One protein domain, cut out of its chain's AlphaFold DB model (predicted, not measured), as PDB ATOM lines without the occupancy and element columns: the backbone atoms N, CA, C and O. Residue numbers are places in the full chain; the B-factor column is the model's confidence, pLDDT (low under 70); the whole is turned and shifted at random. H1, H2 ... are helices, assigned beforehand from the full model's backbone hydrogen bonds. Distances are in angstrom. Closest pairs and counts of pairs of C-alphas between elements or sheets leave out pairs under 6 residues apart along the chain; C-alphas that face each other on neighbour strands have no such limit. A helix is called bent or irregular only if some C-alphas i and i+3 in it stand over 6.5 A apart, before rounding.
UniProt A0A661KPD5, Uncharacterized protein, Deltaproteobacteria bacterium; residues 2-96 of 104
ATOM      1  N   GLU A   2     306.899 377.091 165.488       69.06
ATOM      2  CA  GLU A   2     306.517 375.788 166.077       69.06
ATOM      3  C   GLU A   2     306.290 375.818 167.593       69.06
ATOM      4  O   GLU A   2     305.178 375.555 168.030       69.06
ATOM      5  N   VAL A   3     307.255 376.298 168.389       71.38
ATOM      6  CA  VAL A   3     307.133 376.386 169.867       71.38
ATOM      7  C   VAL A   3     305.899 377.176 170.339       71.38
ATOM      8  O   VAL A   3     305.384 376.972 171.436       71.38
ATOM      9  N   PHE A   4     305.418 378.128 169.535       73.25
ATOM     10  CA  PHE A   4     304.207 378.878 169.858       73.25
ATOM     11  C   PHE A   4     302.939 378.088 169.516       73.25
ATOM     12  O   PHE A   4     301.986 378.123 170.291       73.25
ATOM     13  N   LEU A   5     302.936 377.365 168.393       76.31
ATOM     14  CA  LEU A   5     301.824 376.510 167.978       76.31
ATOM     15  C   LEU A   5     301.647 375.331 168.946       76.31
ATOM     16  O   LEU A   5     300.528 375.089 169.387       76.31
ATOM     17  N   GLU A   6     302.734 374.706 169.396       82.19
ATOM     18  CA  GLU A   6     302.710 373.657 170.432       82.19
ATOM     19  C   GLU A   6     302.041 374.140 171.730       82.19
ATOM     20  O   GLU A   6     301.286 373.423 172.380       82.19
ATOM     21  N   ARG A   7     302.239 375.411 172.100       84.19
ATOM     22  CA  ARG A   7     301.594 376.007 173.285       84.19
ATOM     23  C   ARG A   7     300.103 376.296 173.092       84.19
ATOM     24  O   ARG A   7     299.405 376.525 174.082       84.19
ATOM     25  N   LEU A   8     299.617 376.337 171.853       85.69
ATOM     26  CA  LEU A   8     298.202 376.535 171.534       85.69
ATOM     27  C   LEU A   8     297.432 375.222 171.452       85.69
ATOM     28  O   LEU A   8     296.220 375.239 171.648       85.69
ATOM     29  N   GLU A   9     298.104 374.103 171.211       90.06
ATOM     30  CA  GLU A   9     297.460 372.798 171.086       90.06
ATOM     31  C   GLU A   9     296.612 372.431 172.322       90.06
ATOM     32  O   GLU A   9     295.416 372.180 172.146       90.06
ATOM     33  N   PRO A  10     297.096 372.537 173.581       91.12
ATOM     34  CA  PRO A  10     296.255 372.261 174.752       91.12
ATOM     35  C   PRO A  10     295.031 373.183 174.857       91.12
ATOM     36  O   PRO A  10     293.970 372.782 175.342       91.12
ATOM     37  N   LEU A  11     295.162 374.432 174.400       89.50
ATOM     38  CA  LEU A  11     294.061 375.395 174.370       89.50
ATOM     39  C   LEU A  11     293.011 374.991 173.328       89.50
ATOM     40  O   LEU A  11     291.822 375.020 173.637       89.50
ATOM     41  N   ILE A  12     293.444 374.617 172.122       91.56
ATOM     42  CA  ILE A  12     292.566 374.159 171.041       91.56
ATOM     43  C   ILE A  12     291.830 372.897 171.477       91.56
ATOM     44  O   ILE A  12     290.604 372.873 171.419       91.56
ATOM     45  N   MET A  13     292.542 371.906 172.013       92.94
ATOM     46  CA  MET A  13     291.928 370.666 172.488       92.94
ATOM     47  C   MET A  13     290.917 370.934 173.606       92.94
ATOM     48  O   MET A  13     289.806 370.416 173.563       92.94
ATOM     49  N   SER A  14     291.218 371.829 174.555       91.94
ATOM     50  CA  SER A  14     290.244 372.221 175.585       91.94
ATOM     51  C   SER A  14     288.989 372.885 175.006       91.94
ATOM     52  O   SER A  14     287.889 372.680 175.523       91.94
ATOM     53  N   ILE A  15     289.126 373.693 173.952       90.06
ATOM     54  CA  ILE A  15     287.986 374.310 173.268       90.06
ATOM     55  C   ILE A  15     287.175 373.238 172.535       90.06
ATOM     56  O   ILE A  15     285.957 373.208 172.696       90.06
ATOM     57  N   VAL A  16     287.823 372.348 171.785       91.44
ATOM     58  CA  VAL A  16     287.162 371.253 171.060       91.44
ATOM     59  C   VAL A  16     286.386 370.368 172.030       91.44
ATOM     60  O   VAL A  16     285.194 370.151 171.823       91.44
ATOM     61  N   GLU A  17     287.002 369.953 173.141       90.69
ATOM     62  CA  GLU A  17     286.345 369.107 174.141       90.69
ATOM     63  C   GLU A  17     285.082 369.761 174.729       90.69
ATOM     64  O   GLU A  17     284.057 369.113 174.923       90.69
ATOM     65  N   LYS A  18     285.107 371.081 174.944       88.38
ATOM     66  CA  LYS A  18     283.942 371.824 175.451       88.38
ATOM     67  C   LYS A  18     282.815 371.978 174.434       88.38
ATOM     68  O   LYS A  18     281.678 372.193 174.839       88.38
ATOM     69  N   ASN A  19     283.126 371.935 173.142       84.75
ATOM     70  CA  ASN A  19     282.190 372.296 172.077       84.75
ATOM     71  C   ASN A  19     281.687 371.086 171.275       84.75
ATOM     72  O   ASN A  19     280.629 371.186 170.656       84.75
ATOM     73  N   HIS A  20     282.385 369.941 171.313       83.06
ATOM     74  CA  HIS A  20     282.035 368.770 170.501       83.06
ATOM     75  C   HIS A  20     280.645 368.209 170.819       83.06
ATOM     76  O   HIS A  20     279.932 367.777 169.924       83.06
ATOM     77  N   ASN A  21     280.232 368.242 172.089       80.88
ATOM     78  CA  ASN A  21     278.912 367.753 172.498       80.88
ATOM     79  C   ASN A  21     277.777 368.709 172.113       80.88
ATOM     80  O   ASN A  21     276.608 368.356 172.226       80.88
ATOM     81  N   SER A  22     278.102 369.933 171.692       79.88
ATOM     82  CA  SER A  22     277.122 370.972 171.377       79.88
ATOM     83  C   SER A  22     276.768 371.049 169.888       79.88
ATOM     84  O   SER A  22     275.871 371.810 169.537       79.88
ATOM     85  N   LEU A  23     277.448 370.292 169.016       73.44
ATOM     86  CA  LEU A  23     277.123 370.153 167.590       73.44
ATOM     87  C   LEU A  23     276.901 368.679 167.235       73.44
ATOM     88  O   LEU A  23     277.855 367.980 166.888       73.44
ATOM     89  N   PRO A  24     275.650 368.197 167.242       73.12
ATOM     90  CA  PRO A  24     275.323 366.976 166.521       73.12
ATOM     91  C   PRO A  24     275.659 367.206 165.040       73.12
ATOM     92  O   PRO A  24     275.262 368.229 164.491       73.12
ATOM     93  N   GLY A  25     276.405 366.302 164.404       81.25
ATOM     94  CA  GLY A  25     276.718 366.385 162.969       81.25
ATOM     95  C   GLY A  25     278.068 367.004 162.599       81.25
ATOM     96  O   GLY A  25     278.428 366.938 161.429       81.25
ATOM     97  N   VAL A  26     278.837 367.529 163.561       87.69
ATOM     98  CA  VAL A  26     280.234 367.943 163.335       87.69
ATOM     99  C   VAL A  26     281.169 367.075 164.164       87.69
ATOM    100  O   VAL A  26     281.010 366.923 165.375       87.69
ATOM    101  N   THR A  27     282.159 366.498 163.499       90.25
ATOM    102  CA  THR A  27     283.161 365.626 164.111       90.25
ATOM    103  C   THR A  27     284.191 366.419 164.922       90.25
ATOM    104  O   THR A  27     284.410 367.618 164.717       90.25
ATOM    105  N   LYS A  28     284.881 365.742 165.851       91.00
ATOM    106  CA  LYS A  28     286.003 366.351 166.587       91.00
ATOM    107  C   LYS A  28     287.106 366.835 165.639       91.00
ATOM    108  O   LYS A  28     287.645 367.917 165.855       91.00
ATOM    109  N   ASP A  29     287.388 366.090 164.574       91.44
ATOM    110  CA  ASP A  29     288.439 366.425 163.608       91.44
ATOM    111  C   ASP A  29     288.104 367.678 162.789       91.44
ATOM    112  O   ASP A  29     288.972 368.523 162.552       91.44
ATOM    113  N   GLU A  30     286.835 367.863 162.417       91.25
ATOM    114  CA  GLU A  30     286.364 369.094 161.771       91.25
ATOM    115  C   GLU A  30     286.489 370.302 162.707       91.25
ATOM    116  O   GLU A  30     286.949 371.367 162.286       91.25
ATOM    117  N   LEU A  31     286.158 370.137 163.993       93.06
ATOM    118  CA  LEU A  31     286.337 371.191 164.998       93.06
ATOM    119  C   LEU A  31     287.810 371.564 165.188       93.06
ATOM    120  O   LEU A  31     288.131 372.753 165.258       93.06
ATOM    121  N   ILE A  32     288.701 370.573 165.262       94.69
ATOM    122  CA  ILE A  32     290.151 370.791 165.364       94.69
ATOM    123  C   ILE A  32     290.647 371.553 164.131       94.69
ATOM    124  O   ILE A  32     291.347 372.559 164.268       94.69
ATOM    125  N   SER A  33     290.238 371.115 162.939       94.75
ATOM    126  CA  SER A  33     290.627 371.728 161.666       94.75
ATOM    127  C   SER A  33     290.187 373.190 161.580       94.75
ATOM    128  O   SER A  33     290.994 374.062 161.255       94.75
ATOM    129  N   GLU A  34     288.938 373.493 161.943       95.06
ATOM    130  CA  GLU A  34     288.421 374.866 161.965       95.06
ATOM    131  C   GLU A  34     289.132 375.739 163.010       95.06
ATOM    132  O   GLU A  34     289.452 376.900 162.738       95.06
ATOM    133  N   CYS A  35     289.459 375.188 164.185       95.19
ATOM    134  CA  CYS A  35     290.239 375.908 165.194       95.19
ATOM    135  C   CYS A  35     291.631 376.279 164.669       95.19
ATOM    136  O   CYS A  35     292.023 377.445 164.749       95.19
ATOM    137  N   TRP A  36     292.371 375.323 164.098       95.44
ATOM    138  CA  TRP A  36     293.704 375.576 163.544       95.44
ATOM    139  C   TRP A  36     293.675 376.549 162.370       95.44
ATOM    140  O   TRP A  36     294.505 377.459 162.293       95.44
ATOM    141  N   TRP A  37     292.684 376.423 161.491       95.00
ATOM    142  CA  TRP A  37     292.502 377.345 160.379       95.00
ATOM    143  C   TRP A  37     292.241 378.778 160.855       95.00
ATOM    144  O   TRP A  37     292.815 379.732 160.320       95.00
ATOM    145  N   ALA A  38     291.437 378.937 161.908       94.81
ATOM    146  CA  ALA A  38     291.215 380.224 162.553       94.81
ATOM    147  C   ALA A  38     292.507 380.794 163.156       94.81
ATOM    148  O   ALA A  38     292.775 381.985 162.983       94.81
ATOM    149  N   VAL A  39     293.339 379.960 163.797       93.62
ATOM    150  CA  VAL A  39     294.654 380.377 164.314       93.62
ATOM    151  C   VAL A  39     295.524 380.922 163.188       93.62
ATOM    152  O   VAL A  39     295.968 382.067 163.277       93.62
ATOM    153  N   VAL A  40     295.717 380.160 162.108       91.88
ATOM    154  CA  VAL A  40     296.569 380.566 160.977       91.88
ATOM    155  C   VAL A  40     296.082 381.882 160.367       91.88
ATOM    156  O   VAL A  40     296.860 382.830 160.247       91.88
ATOM    157  N   LYS A  41     294.781 381.990 160.074       91.38
ATOM    158  CA  LYS A  41     294.177 383.227 159.551       91.38
ATOM    159  C   LYS A  41     294.352 384.411 160.498       91.38
ATOM    160  O   LYS A  41     294.581 385.531 160.047       91.38
ATOM    161  N   SER A  42     294.217 384.184 161.803       90.19
ATOM    162  CA  SER A  42     294.355 385.242 162.805       90.19
ATOM    163  C   SER A  42     295.792 385.743 162.920       90.19
ATOM    164  O   SER A  42     295.986 386.947 163.059       90.19
ATOM    165  N   LEU A  43     296.777 384.844 162.809       88.62
ATOM    166  CA  LEU A  43     298.201 385.167 162.838       88.62
ATOM    167  C   LEU A  43     298.623 385.952 161.595       88.62
ATOM    168  O   LEU A  43     299.355 386.925 161.723       88.62
ATOM    169  N   GLN A  44     298.117 385.578 160.416       87.94
ATOM    170  CA  GLN A  44     298.372 386.307 159.166       87.94
ATOM    171  C   GLN A  44     297.857 387.750 159.201       87.94
ATOM    172  O   GLN A  44     298.443 388.629 158.580       87.94
ATOM    173  N   LYS A  45     296.753 387.989 159.916       85.69
ATOM    174  CA  LYS A  45     296.118 389.308 160.047       85.69
ATOM    175  C   LYS A  45     296.575 390.082 161.278       85.69
ATOM    176  O   LYS A  45     296.079 391.181 161.518       85.69
ATOM    177  N   TRP A  46     297.432 389.495 162.110       83.44
ATOM    178  CA  TRP A  46     297.824 390.139 163.348       83.44
ATOM    179  C   TRP A  46     298.878 391.209 163.080       83.44
ATOM    180  O   TRP A  46     300.054 390.922 162.866       83.44
ATOM    181  N   GLU A  47     298.445 392.460 163.154       77.81
ATOM    182  CA  GLU A  47     299.331 393.612 163.230       77.81
ATOM    183  C   GLU A  47     299.541 393.985 164.698       77.81
ATOM    184  O   GLU A  47     298.584 394.040 165.473       77.81
ATOM    185  N   LYS A  48     300.792 394.256 165.094       65.25
ATOM    186  CA  LYS A  48     301.134 394.713 166.452       65.25
ATOM    187  C   LYS A  48     300.601 396.135 166.686       65.25
ATOM    188  O   LYS A  48     301.358 397.097 166.651       65.25
ATOM    189  N   SER A  49     299.301 396.269 166.937       61.88
ATOM    190  CA  SER A  49     298.667 397.514 167.384       61.88
ATOM    191  C   SER A  49     298.487 397.537 168.905       61.88
ATOM    192  O   SER A  49     298.475 396.488 169.559       61.88
ATOM    193  N   GLU A  50     298.307 398.729 169.477       54.56
ATOM    194  CA  GLU A  50     298.134 398.950 170.921       54.56
ATOM    195  C   GLU A  50     296.914 398.206 171.509       54.56
ATOM    196  O   GLU A  50     296.971 397.717 172.638       54.56
ATOM    197  N   HIS A  51     295.870 397.986 170.700       54.28
ATOM    198  CA  HIS A  51     294.664 397.217 171.041       54.28
ATOM    199  C   HIS A  51     294.856 395.687 170.950       54.28
ATOM    200  O   HIS A  51     294.027 394.926 171.446       54.28
ATOM    201  N   SER A  52     295.951 395.220 170.336       56.66
ATOM    202  CA  SER A  52     296.246 393.797 170.094       56.66
ATOM    203  C   SER A  52     297.363 393.235 170.986       56.66
ATOM    204  O   SER A  52     297.884 392.152 170.713       56.66
ATOM    205  N   ARG A  53     297.750 393.944 172.063       67.19
ATOM    206  CA  ARG A  53     298.897 393.565 172.922       67.19
ATOM    207  C   ARG A  53     298.852 392.119 173.435       67.19
ATOM    208  O   ARG A  53     299.895 391.577 173.789       67.19
ATOM    209  N   ASN A  54     297.681 391.476 173.453       85.12
ATOM    210  CA  ASN A  54     297.528 390.074 173.824       85.12
ATOM    211  C   ASN A  54     297.168 389.180 172.621       85.12
ATOM    212  O   ASN A  54     295.996 388.916 172.346       85.12
ATOM    213  N   LEU A  55     298.199 388.642 171.962       83.00
ATOM    214  CA  LEU A  55     298.078 387.657 170.879       83.00
ATOM    215  C   LEU A  55     297.217 386.444 171.260       83.00
ATOM    216  O   LEU A  55     296.430 385.953 170.457       83.00
ATOM    217  N   LYS A  56     297.345 385.953 172.498       84.94
ATOM    218  CA  LYS A  56     296.570 384.798 172.964       84.94
ATOM    219  C   LYS A  56     295.077 385.120 172.983       84.94
ATOM    220  O   LYS A  56     294.276 384.311 172.528       84.94
ATOM    221  N   LEU A  57     294.700 386.303 173.472       87.00
ATOM    222  CA  LEU A  57     293.310 386.757 173.452       87.00
ATOM    223  C   LEU A  57     292.800 386.934 172.015       87.00
ATOM    224  O   LEU A  57     291.697 386.485 171.715       87.00
ATOM    225  N   TRP A  58     293.614 387.516 171.131       88.38
ATOM    226  CA  TRP A  58     293.295 387.664 169.707       88.38
ATOM    227  C   TRP A  58     292.963 386.320 169.046       88.38
ATOM    228  O   TRP A  58     291.910 386.168 168.425       88.38
ATOM    229  N   ILE A  59     293.812 385.314 169.263       89.69
ATOM    230  CA  ILE A  59     293.615 383.955 168.744       89.69
ATOM    231  C   ILE A  59     292.352 383.316 169.329       89.69
ATOM    232  O   ILE A  59     291.560 382.731 168.594       89.69
ATOM    233  N   ILE A  60     292.112 383.461 170.638       90.12
ATOM    234  CA  ILE A  60     290.899 382.933 171.282       90.12
ATOM    235  C   ILE A  60     289.638 383.550 170.667       90.12
ATOM    236  O   ILE A  60     288.662 382.838 170.428       90.12
ATOM    237  N   VAL A  61     289.638 384.860 170.409       91.25
ATOM    238  CA  VAL A  61     288.513 385.541 169.755       91.25
ATOM    239  C   VAL A  61     288.312 385.004 168.339       91.25
ATOM    240  O   VAL A  61     287.182 384.680 167.978       91.25
ATOM    241  N   ALA A  62     289.388 384.831 167.570       92.69
ATOM    242  CA  ALA A  62     289.313 384.279 166.222       92.69
ATOM    243  C   ALA A  62     288.717 382.860 166.199       92.69
ATOM    244  O   ALA A  62     287.799 382.604 165.421       92.69
ATOM    245  N   ILE A  63     289.168 381.973 167.095       94.25
ATOM    246  CA  ILE A  63     288.622 380.613 167.232       94.25
ATOM    247  C   ILE A  63     287.127 380.666 167.569       94.25
ATOM    248  O   ILE A  63     286.319 380.002 166.925       94.25
ATOM    249  N   LYS A  64     286.724 381.495 168.541       92.44
ATOM    250  CA  LYS A  64     285.309 381.633 168.927       92.44
ATOM    251  C   LYS A  64     284.425 382.108 167.774       92.44
ATOM    252  O   LYS A  64     283.295 381.636 167.646       92.44
ATOM    253  N   CYS A  65     284.911 383.040 166.956       93.44
ATOM    254  CA  CYS A  65     284.190 383.504 165.772       93.44
ATOM    255  C   CYS A  65     284.042 382.386 164.733       93.44
ATOM    256  O   CYS A  65     282.927 382.139 164.281       93.44
ATOM    257  N   ALA A  66     285.124 381.665 164.423       93.88
ATOM    258  CA  ALA A  66     285.091 380.557 163.468       93.88
ATOM    259  C   ALA A  66     284.126 379.445 163.901       93.88
ATOM    260  O   ALA A  66     283.300 378.995 163.108       93.88
ATOM    261  N   LEU A  67     284.156 379.071 165.185       92.25
ATOM    262  CA  LEU A  67     283.217 378.096 165.730       92.25
ATOM    263  C   LEU A  67     281.775 378.585 165.599       92.25
ATOM    264  O   LEU A  67     280.933 377.847 165.104       92.25
ATOM    265  N   ARG A  68     281.475 379.842 165.960       91.62
ATOM    266  CA  ARG A  68     280.128 380.422 165.791       91.62
ATOM    267  C   ARG A  68     279.629 380.326 164.348       91.62
ATOM    268  O   ARG A  68     278.452 380.043 164.132       91.62
ATOM    269  N   ASP A  69     280.495 380.571 163.373       93.00
ATOM    270  CA  ASP A  69     280.132 380.478 161.959       93.00
ATOM    271  C   ASP A  69     279.935 379.023 161.512       93.00
ATOM    272  O   ASP A  69     279.032 378.742 160.723       93.00
ATOM    273  N   LEU A  70     280.699 378.077 162.065       90.81
ATOM    274  CA  LEU A  70     280.457 376.643 161.899       90.81
ATOM    275  C   LEU A  70     279.090 376.227 162.466       90.81
ATOM    276  O   LEU A  70     278.306 375.631 161.735       90.81
ATOM    277  N   TYR A  71     278.751 376.636 163.698       88.44
ATOM    278  CA  TYR A  71     277.427 376.406 164.303       88.44
ATOM    279  C   TYR A  71     276.288 376.898 163.409       88.44
ATOM    280  O   TYR A  71     275.294 376.201 163.212       88.44
ATOM    281  N   LYS A  72     276.431 378.097 162.840       89.88
ATOM    282  CA  LYS A  72     275.423 378.650 161.929       89.88
ATOM    283  C   LYS A  72     275.303 377.835 160.644       89.88
ATOM    284  O   LYS A  72     274.183 377.565 160.220       89.88
ATOM    285  N   ARG A  73     276.427 377.456 160.025       89.62
ATOM    286  CA  ARG A  73     276.434 376.649 158.794       89.62
ATOM    287  C   ARG A  73     275.791 375.286 159.021       89.62
ATOM    288  O   ARG A  73     274.942 374.894 158.229       89.62
ATOM    289  N   GLU A  74     276.130 374.625 160.121       87.81
ATOM    290  CA  GLU A  74     275.582 373.314 160.454       87.81
ATOM    291  C   GLU A  74     274.087 373.384 160.786       87.81
ATOM    292  O   GLU A  74     273.296 372.614 160.252       87.81
ATOM    293  N   SER A  75     273.662 374.384 161.566       86.00
ATOM    294  CA  SER A  75     272.236 374.611 161.831       86.00
ATOM    295  C   SER A  75     271.438 374.851 160.542       86.00
ATOM    296  O   SER A  75     270.308 374.383 160.412       86.00
ATOM    297  N   LEU A  76     272.011 375.565 159.568       86.75
ATOM    298  CA  LEU A  76     271.389 375.757 158.257       86.75
ATOM    299  C   LEU A  76     271.387 374.474 157.418       86.75
ATOM    300  O   LEU A  76     270.409 374.244 156.711       86.75
ATOM    301  N   ARG A  77     272.439 373.649 157.487       85.12
ATOM    302  CA  ARG A  77     272.500 372.348 156.803       85.12
ATOM    303  C   ARG A  77     271.392 371.425 157.303       85.12
ATOM    304  O   ARG A  77     270.600 370.953 156.496       85.12
ATOM    305  N   GLN A  78     271.259 371.289 158.620       81.75
ATOM    306  CA  GLN A  78     270.223 370.467 159.254       81.75
ATOM    307  C   GLN A  78     268.804 370.937 158.917       81.75
ATOM    308  O   GLN A  78     267.917 370.119 158.723       81.75
ATOM    309  N   LYS A  79     268.578 372.251 158.793       79.75
ATOM    310  CA  LYS A  79     267.277 372.796 158.360       79.75
ATOM    311  C   LYS A  79     266.967 372.559 156.879       79.75
ATOM    312  O   LYS A  79     265.806 372.634 156.495       79.75
ATOM    313  N   ARG A  80     267.991 372.380 156.038       75.94
ATOM    314  CA  ARG A  80     267.843 372.156 154.589       75.94
ATOM    315  C   ARG A  80     267.706 370.686 154.232       75.94
ATOM    316  O   ARG A  80     267.141 370.387 153.185       75.94
ATOM    317  N   GLU A  81     268.199 369.794 155.081       65.94
ATOM    318  CA  GLU A  81     267.880 368.369 155.030       65.94
ATOM    319  C   GLU A  81     266.419 368.174 155.457       65.94
ATOM    320  O   GLU A  81     266.115 367.681 156.538       65.94
ATOM    321  N   VAL A  82     265.492 368.588 154.588       57.78
ATOM    322  CA  VAL A  82     264.138 368.038 154.586       57.78
ATOM    323  C   VAL A  82     264.322 366.541 154.360       57.78
ATOM    324  O   VAL A  82     264.954 366.163 153.363       57.78
ATOM    325  N   PRO A  83     263.843 365.674 155.262       58.47
ATOM    326  CA  PRO A  83     263.924 364.247 155.043       58.47
ATOM    327  C   PRO A  83     263.280 363.945 153.691       58.47
ATOM    328  O   PRO A  83     262.124 364.298 153.463       58.47
ATOM    329  N   ILE A  84     264.002 363.276 152.786       59.09
ATOM    330  CA  ILE A  84     263.429 362.768 151.524       59.09
ATOM    331  C   ILE A  84     262.115 362.018 151.804       59.09
ATOM    332  O   ILE A  84     261.204 362.039 150.987       59.09
ATOM    333  N   THR A  85     261.978 361.428 152.993       58.28
ATOM    334  CA  THR A  85     260.752 360.802 153.483       58.28
ATOM    335  C   THR A  85     259.556 361.748 153.609       58.28
ATOM    336  O   THR A  85     258.471 361.311 153.261       58.28
ATOM    337  N   GLU A  86     259.700 363.009 154.033       60.03
ATOM    338  CA  GLU A  86     258.576 363.970 154.054       60.03
ATOM    339  C   GLU A  86     258.151 364.354 152.633       60.03
ATOM    340  O   GLU A  86     256.963 364.420 152.325       60.03
ATOM    341  N   TYR A  87     259.122 364.537 151.735       59.16
ATOM    342  CA  TYR A  87     258.843 364.821 150.327       59.16
ATOM    343  C   TYR A  87     258.146 363.634 149.639       59.16
ATOM    344  O   TYR A  87     257.151 363.813 148.942       59.16
ATOM    345  N   LEU A  88     258.610 362.405 149.894       63.00
ATOM    346  CA  LEU A  88     257.987 361.181 149.387       63.00
ATOM    347  C   LEU A  88     256.617 360.916 150.022       63.00
ATOM    348  O   LEU A  88     255.718 360.473 149.319       63.00
ATOM    349  N   GLN A  89     256.428 361.192 151.315       65.81
ATOM    350  CA  GLN A  89     255.130 361.047 151.983       65.81
ATOM    351  C   GLN A  89     254.089 362.010 151.413       65.81
ATOM    352  O   GLN A  89     252.960 361.588 151.184       65.81
ATOM    353  N   ASN A  90     254.466 363.255 151.110       63.50
ATOM    354  CA  ASN A  90     253.567 364.210 150.461       63.50
ATOM    355  C   ASN A  90     253.205 363.770 149.033       63.50
ATOM    356  O   ASN A  90     252.034 363.790 148.673       63.50
ATOM    357  N   ILE A  91     254.172 363.267 148.256       67.00
ATOM    358  CA  ILE A  91     253.911 362.722 146.910       67.00
ATOM    359  C   ILE A  91     252.999 361.485 146.966       67.00
ATOM    360  O   ILE A  91     252.089 361.341 146.152       67.00
ATOM    361  N   LEU A  92     253.221 360.584 147.926       66.62
ATOM    362  CA  LEU A  92     252.401 359.379 148.100       66.62
ATOM    363  C   LEU A  92     250.988 359.706 148.615       66.62
ATOM    364  O   LEU A  92     250.034 359.019 148.246       66.62
ATOM    365  N   ALA A  93     250.843 360.754 149.430       63.22
ATOM    366  CA  ALA A  93     249.554 361.243 149.911       63.22
ATOM    367  C   ALA A  93     248.747 361.941 148.801       63.22
ATOM    368  O   ALA A  93     247.546 361.707 148.694       63.22
ATOM    369  N   GLU A  94     249.397 362.720 147.931       59.94
ATOM    370  CA  GLU A  94     248.767 363.348 146.758       59.94
ATOM    371  C   GLU A  94     248.367 362.327 145.676       59.94
ATOM    372  O   GLU A  94     247.399 362.541 144.948       59.94
ATOM    373  N   GLY A  95     249.055 361.183 145.594       56.66
ATOM    374  CA  GLY A  95     248.714 360.081 144.685       56.66
ATOM    375  C   GLY A  95     247.610 359.134 145.178       56.66
ATOM    376  O   GLY A  95     247.192 358.260 144.423       56.66
ATOM    377  N   SER A  96     247.134 359.283 146.420       56.81
ATOM    378  CA  SER A  96     246.174 358.365 147.060       56.81
ATOM    379  C   SER A  96     244.765 358.957 147.202       56.81
ATOM    380  O   SER A  96     244.076 358.651 148.172       56.81
TER     381      SER A  96
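What this domain is: This is residues 2 to 96 of the 104 residues of an uncharacterized protein of Deltaproteobacteria bacterium (UniProt A0A661KPD5). Three helices make a small body, in which H3 packs at a steep tilt on both H2 and the long H4, while residues 79 to 96, with H5, stick out as an arm beyond the end of H4. The short H1 leads into H2, and residues 48 to 54 make a loop that stands free. The 95 printed residues hold five named helices, H1 to H5 in order, and no named strand: the class is all helix. The whole is extended, with a radius of gyration of the C-alphas of 19.4 A and spans of 69 by 24 by 18 A, the arm adding much of the length.

Where its parts are: Find C-alpha 2 at (306.517, 375.788, 166.077), where H1, residues 2 to 6, begins. H2 is residues 9 to 22, 20.4 A long, and irregular: C-alphas 18 and 21 are 7.1 A apart. H3 takes residues 28 to 44, 24.6 A. From C-alpha 55 at (298.078, 387.657, 170.879), H4 runs 37.7 A to residue 80. H5, residues 84 to 94, ends at C-alpha 94, (248.767, 363.348, 146.758).

How they stand to each other: H1 and H2 meet only through their tight link. H2 touches H3, closest at the C-alphas of His 20 and Lys 28, 6.1 A, at a steep tilt of 49 degrees, opposite ways. H3 touches residues 58 to 67 of H4, closest at C-alphas 38 and 63, 5.4 A, at a steep tilt of 47 degrees, opposite ways. H2 and H4 are near each other; H4 and H5 are apart. Every O i to N i+4 pair is within hydrogen-bond range in H1, H3, H4 and H5, and 8 of 10 in H2.

The domain as a whole: The C-alphas farthest apart, of Glu 50 and Ser 96, are 70.1 A apart. The printed part has no cut and no long link. Look for pLDDT under 70 at residue 2, residues 48 to 53 and residues 81 to 96.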